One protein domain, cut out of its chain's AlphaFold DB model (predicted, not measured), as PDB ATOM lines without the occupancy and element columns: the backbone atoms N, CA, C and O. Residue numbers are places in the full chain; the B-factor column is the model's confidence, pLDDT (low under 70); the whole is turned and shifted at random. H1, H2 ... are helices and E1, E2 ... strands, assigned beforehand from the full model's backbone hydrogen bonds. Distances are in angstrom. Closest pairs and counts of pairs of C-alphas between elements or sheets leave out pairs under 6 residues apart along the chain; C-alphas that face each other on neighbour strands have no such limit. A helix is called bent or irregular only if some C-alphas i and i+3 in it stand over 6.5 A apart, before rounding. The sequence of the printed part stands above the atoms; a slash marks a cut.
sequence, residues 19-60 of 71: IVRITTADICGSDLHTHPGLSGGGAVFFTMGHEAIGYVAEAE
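This is residues 19 to 60 of the 71 residues of the protein "ADH_N domain-containing protein" of Colletotrichum tanaceti (UniProt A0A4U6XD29). A bent ribbon of two antiparallel strands, E1 beside E2, makes one end of a flat shape, and the chain between them swings out as a wide loop that makes the other end. The short helix H1 sits early in that loop; residues 35 to 51 have no named element. The printed part has 42 residues, in the order E1, H1, E2, class mixed, and is loose, with a radius of gyration of the C-alphas of 12.9 A and spans of 34 by 21 by 10 A.

Start at E1, residues 19 to 25, and look across to E2, residues 52 to 59: they are antiparallel neighbours at 165 degrees. N 19 and O 58 are 2.8 A apart and N 53 and O 24 2.8 A, within hydrogen-bond range. E2 bends by 62 degrees at residue 55. In H1, residues 29 to 34, 1 of 2 O i to N i+4 pairs is within range, and 3 of 3 O i to N i+3 pairs.

Find C-alpha 19 at (-6.691, 18.109, -43.831); E1 runs 15.3 A from there. H1 begins at (-16.374, 18.895, -20.185) and runs 9.3 A. E2 runs 17.7 A to C-alpha 59 at (-7.780, 20.186, -49.535).

The C-alphas farthest apart, of Leu 38 and Glu 60, are 35.9 A apart. The printed part has no cut. The link E1 to H1 is tight; H1 to E2, 17 residues, is long. Residues 35 to 45 have pLDDT under 70.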
ATOM      1  N   ILE A  19      -7.582  18.431 -44.945       93.81
ATOM      2  CA  ILE A  19      -6.691  18.109 -43.831       93.81
ATOM      3  C   ILE A  19      -6.303  19.408 -43.138       93.81
ATOM      4  O   ILE A  19      -5.649  20.274 -43.723       93.81
ATOM      5  N   VAL A  20      -6.656  19.515 -41.861       93.81
ATOM      6  CA  VAL A  20      -6.262  20.635 -41.005       93.81
ATOM      7  C   VAL A  20      -5.103  20.205 -40.119       93.81
ATOM      8  O   VAL A  20      -5.189  19.209 -39.396       93.81
ATOM      9  N   ARG A  21      -4.012  20.973 -40.138       95.44
ATOM     10  CA  ARG A  21      -2.942  20.812 -39.156       95.44
ATOM     11  C   ARG A  21      -3.317  21.570 -37.892       95.44
ATOM     12  O   ARG A  21      -3.247  22.796 -37.858       95.44
ATOM     13  N   ILE A  22      -3.687  20.819 -36.863       95.12
ATOM     14  CA  ILE A  22      -4.008  21.366 -35.548       95.12
ATOM     15  C   ILE A  22      -2.723  21.843 -34.866       95.12
ATOM     16  O   ILE A  22      -1.752  21.090 -34.760       95.12
ATOM     17  N   THR A  23      -2.709  23.101 -34.430       97.00
ATOM     18  CA  THR A  23      -1.611  23.695 -33.653       97.00
ATOM     19  C   THR A  23      -1.950  23.771 -32.173       97.00
ATOM     20  O   THR A  23      -1.054  23.674 -31.342       97.00
ATOM     21  N   THR A  24      -3.236  23.931 -31.852       96.44
ATOM     22  CA  THR A  24      -3.756  24.014 -30.485       96.44
ATOM     23  C   THR A  24      -5.098  23.298 -30.424       96.44
ATOM     24  O   THR A  24      -5.903  23.433 -31.341       96.44
ATOM     25  N   ALA A  25      -5.343  22.548 -29.357       94.12
ATOM     26  CA  ALA A  25      -6.639  21.955 -29.054       94.12
ATOM     27  C   ALA A  25      -6.927  22.144 -27.566       94.12
ATOM     28  O   ALA A  25      -5.982  22.188 -26.773       94.12
ATOM     29  N   ASP A  26      -8.202  22.257 -27.220       93.69
ATOM     30  CA  ASP A  26      -8.650  22.348 -25.833       93.69
ATOM     31  C   ASP A  26      -9.360  21.057 -25.397       93.69
ATOM     32  O   ASP A  26      -9.620  20.162 -26.211       93.69
ATOM     33  N   ILE A  27      -9.609  20.938 -24.094       91.19
ATOM     34  CA  ILE A  27     -10.390  19.857 -23.494       91.19
ATOM     35  C   ILE A  27     -11.654  20.451 -22.885       91.19
ATOM     36  O   ILE A  27     -11.594  21.195 -21.905       91.19
ATOM     37  N   CYS A  28     -12.804  20.018 -23.387       89.94
ATOM     38  CA  CYS A  28     -14.096  20.424 -22.862       89.94
ATOM     39  C   CYS A  28     -14.657  19.391 -21.875       89.94
ATOM     40  O   CYS A  28     -14.310  18.205 -21.890       89.94
ATOM     41  N   GLY A  29     -15.614  19.813 -21.041       87.44
ATOM     42  CA  GLY A  29     -16.374  18.895 -20.185       87.44
ATOM     43  C   GLY A  29     -17.086  17.792 -20.983       87.44
ATOM     44  O   GLY A  29     -17.194  16.660 -20.512       87.44
ATOM     45  N   SER A  30     -17.490  18.083 -22.224       84.06
ATOM     46  CA  SER A  30     -18.098  17.115 -23.144       84.06
ATOM     47  C   SER A  30     -17.154  15.995 -23.575       84.06
ATOM     48  O   SER A  30     -17.601  14.853 -23.685       84.06
ATOM     49  N   ASP A  31     -15.853  16.258 -23.705       84.94
ATOM     50  CA  ASP A  31     -14.871  15.202 -23.973       84.94
ATOM     51  C   ASP A  31     -14.771  14.222 -22.785       84.94
ATOM     52  O   ASP A  31     -14.590  13.010 -22.962       84.94
ATOM     53  N   LEU A  32     -14.958  14.723 -21.557       82.88
ATOM     54  CA  LEU A  32     -14.906  13.929 -20.327       82.88
ATOM     55  C   LEU A  32     -16.163  13.094 -20.072       82.88
ATOM     56  O   LEU A  32     -16.078  12.098 -19.359       82.88
ATOM     57  N   HIS A  33     -17.313  13.423 -20.665       78.81
ATOM     58  CA  HIS A  33     -18.480  12.528 -20.627       78.81
ATOM     59  C   HIS A  33     -18.217  11.220 -21.388       78.81
ATOM     60  O   HIS A  33     -18.777  10.169 -21.069       78.81
ATOM     61  N   THR A  34     -17.322  11.253 -22.372       71.62
ATOM     62  CA  THR A  34     -16.968  10.088 -23.184       71.62
ATOM     63  C   THR A  34     -15.720   9.370 -22.670       71.62
ATOM     64  O   THR A  34     -15.647   8.147 -22.768       71.62
ATOM     65  N   HIS A  35     -14.761  10.091 -22.079       66.12
ATOM     66  CA  HIS A  35     -13.455   9.558 -21.663       66.12
ATOM     67  C   HIS A  35     -13.502   8.355 -20.680       66.12
ATOM     68  O   HIS A  35     -12.648   7.474 -20.799       66.12
ATOM     69  N   PRO A  36     -14.494   8.235 -19.771       67.81
ATOM     70  CA  PRO A  36     -14.720   7.039 -18.957       67.81
ATOM     71  C   PRO A  36     -15.921   6.183 -19.418       67.81
ATOM     72  O   PRO A  36     -16.340   5.287 -18.690       67.81
ATOM     73  N   GLY A  37     -16.499   6.446 -20.598       60.19
ATOM     74  CA  GLY A  37     -17.619   5.668 -21.150       60.19
ATOM     75  C   GLY A  37     -19.007   6.016 -20.589       60.19
ATOM     76  O   GLY A  37     -19.931   5.219 -20.741       60.19
ATOM     77  N   LEU A  38     -19.187   7.192 -19.967       59.62
ATOM     78  CA  LEU A  38     -20.463   7.604 -19.348       59.62
ATOM     79  C   LEU A  38     -21.566   7.933 -20.368       59.62
ATOM     80  O   LEU A  38     -22.744   7.914 -20.025       59.62
ATOM     81  N   SER A  39     -21.217   8.225 -21.621       59.66
ATOM     82  CA  SER A  39     -22.173   8.431 -22.717       59.66
ATOM     83  C   SER A  39     -21.825   7.540 -23.906       59.66
ATOM     84  O   SER A  39     -21.098   7.946 -24.806       59.66
ATOM     85  N   GLY A  40     -22.303   6.289 -23.880       54.38
ATOM     86  CA  GLY A  40     -22.321   5.378 -25.037       54.38
ATOM     87  C   GLY A  40     -20.965   4.911 -25.588       54.38
ATOM     88  O   GLY A  40     -20.934   4.132 -26.537       54.38
ATOM     89  N   GLY A  41     -19.848   5.340 -24.997       52.69
ATOM     90  CA  GLY A  41     -18.484   4.976 -25.389       52.69
ATOM     91  C   GLY A  41     -18.071   3.596 -24.879       52.69
ATOM     92  O   GLY A  41     -17.128   3.476 -24.102       52.69
ATOM     93  N   GLY A  42     -18.787   2.543 -25.269       52.19
ATOM     94  CA  GLY A  42     -18.295   1.180 -25.074       52.19
ATOM     95  C   GLY A  42     -17.015   0.953 -25.886       52.19
ATOM     96  O   GLY A  42     -16.974   1.361 -27.036       52.19
ATOM     97  N   ALA A  43     -16.003   0.321 -25.276       54.16
ATOM     98  CA  ALA A  43     -14.853  -0.437 -25.821       54.16
ATOM     99  C   ALA A  43     -14.073   0.036 -27.078       54.16
ATOM    100  O   ALA A  43     -13.128  -0.648 -27.475       54.16
ATOM    101  N   VAL A  44     -14.403   1.159 -27.715       59.88
ATOM    102  CA  VAL A  44     -13.793   1.582 -28.979       59.88
ATOM    103  C   VAL A  44     -12.916   2.803 -28.736       59.88
ATOM    104  O   VAL A  44     -13.393   3.866 -28.352       59.88
ATOM    105  N   PHE A  45     -11.615   2.657 -28.978       65.50
ATOM    106  CA  PHE A  45     -10.691   3.786 -28.998       65.50
ATOM    107  C   PHE A  45     -10.900   4.586 -30.286       65.50
ATOM    108  O   PHE A  45     -10.532   4.134 -31.372       65.50
ATOM    109  N   PHE A  46     -11.465   5.783 -30.170       75.44
ATOM    110  CA  PHE A  46     -11.517   6.759 -31.255       75.44
ATOM    111  C   PHE A  46     -10.810   8.054 -30.850       75.44
ATOM    112  O   PHE A  46     -10.512   8.288 -29.680       75.44
ATOM    113  N   THR A  47     -10.467   8.868 -31.848       82.75
ATOM    114  CA  THR A  47      -9.846  10.174 -31.618       82.75
ATOM    115  C   THR A  47     -10.888  11.115 -31.013       82.75
ATOM    116  O   THR A  47     -11.923  11.342 -31.631       82.75
ATOM    117  N   MET A  48     -10.610  11.622 -29.811       84.44
ATOM    118  CA  MET A  48     -11.440  12.584 -29.074       84.44
ATOM    119  C   MET A  48     -11.047  14.035 -29.395       84.44
ATOM    120  O   MET A  48      -9.974  14.267 -29.958       84.44
ATOM    121  N   GLY A  49     -11.880  14.988 -28.964       87.94
ATOM    122  CA  GLY A  49     -11.666  16.425 -29.120       87.94
ATOM    123  C   GLY A  49     -12.522  17.022 -30.235       87.94
ATOM    124  O   GLY A  49     -12.652  16.449 -31.317       87.94
ATOM    125  N   HIS A  50     -13.101  18.188 -29.962       91.75
ATOM    126  CA  HIS A  50     -13.925  18.945 -30.913       91.75
ATOM    127  C   HIS A  50     -13.627  20.454 -30.894       91.75
ATOM    128  O   HIS A  50     -14.245  21.215 -31.635       91.75
ATOM    129  N   GLU A  51     -12.646  20.880 -30.094       93.56
ATOM    130  CA  GLU A  51     -12.236  22.273 -29.936       93.56
ATOM    131  C   GLU A  51     -10.775  22.409 -30.375       93.56
ATOM    132  O   GLU A  51      -9.854  21.990 -29.673       93.56
ATOM    133  N   ALA A  52     -10.550  22.936 -31.582       93.56
ATOM    134  CA  ALA A  52      -9.215  22.994 -32.166       93.56
ATOM    135  C   ALA A  52      -8.987  24.232 -33.041       93.56
ATOM    136  O   ALA A  52      -9.886  24.717 -33.727       93.56
ATOM    137  N   ILE A  53      -7.737  24.696 -33.053       95.12
ATOM    138  CA  ILE A  53      -7.226  25.772 -33.902       95.12
ATOM    139  C   ILE A  53      -6.094  25.213 -34.762       95.12
ATOM    140  O   ILE A  53      -5.247  24.438 -34.304       95.12
ATOM    141  N   GLY A  54      -6.063  25.624 -36.025       94.62
ATOM    142  CA  GLY A  54      -5.055  25.191 -36.976       94.62
ATOM    143  C   GLY A  54      -5.156  25.918 -38.307       94.62
ATOM    144  O   GLY A  54      -5.785  26.969 -38.418       94.62
ATOM    145  N   TYR A  55      -4.539  25.332 -39.324       94.88
ATOM    146  CA  TYR A  55      -4.618  25.808 -40.701       94.88
ATOM    147  C   TYR A  55      -4.856  24.642 -41.661       94.88
ATOM    148  O   TYR A  55      -4.458  23.506 -41.389       94.88
ATOM    149  N   VAL A  56      -5.506  24.923 -42.792       94.75
ATOM    150  CA  VAL A  56      -5.706  23.940 -43.864       94.75
ATOM    151  C   VAL A  56      -4.342  23.619 -44.465       94.75
ATOM    152  O   VAL A  56      -3.705  24.479 -45.068       94.75
ATOM    153  N   ALA A  57      -3.872  22.394 -44.254       95.25
ATOM    154  CA  ALA A  57      -2.623  21.910 -44.824       95.25
ATOM    155  C   ALA A  57      -2.842  21.402 -46.252       95.25
ATOM    156  O   ALA A  57      -1.990  21.606 -47.111       95.25
ATOM    157  N   GLU A  58      -3.985  20.755 -46.494       94.69
ATOM    158  CA  GLU A  58      -4.357  20.191 -47.789       94.69
ATOM    159  C   GLU A  58      -5.883  20.203 -47.960       94.69
ATOM    160  O   GLU A  58      -6.616  20.113 -46.974       94.69
ATOM    161  N   ALA A  59      -6.363  20.278 -49.199       94.69
ATOM    162  CA  ALA A  59      -7.780  20.186 -49.535       94.69
ATOM    163  C   ALA A  59      -7.966  19.351 -50.805       94.69
ATOM    164  O   ALA A  59      -7.167  19.460 -51.739       94.69
ATOM    165  N   GLU A  60      -9.002  18.517 -50.831       96.25
ATOM    166  CA  GLU A  60      -9.321  17.688 -51.990       96.25
ATOM    167  C   GLU A  60      -9.974  18.501 -53.123       96.25
ATOM    168  O   GLU A  60     -10.419  19.637 -52.942       96.25
TER     169      GLU A  60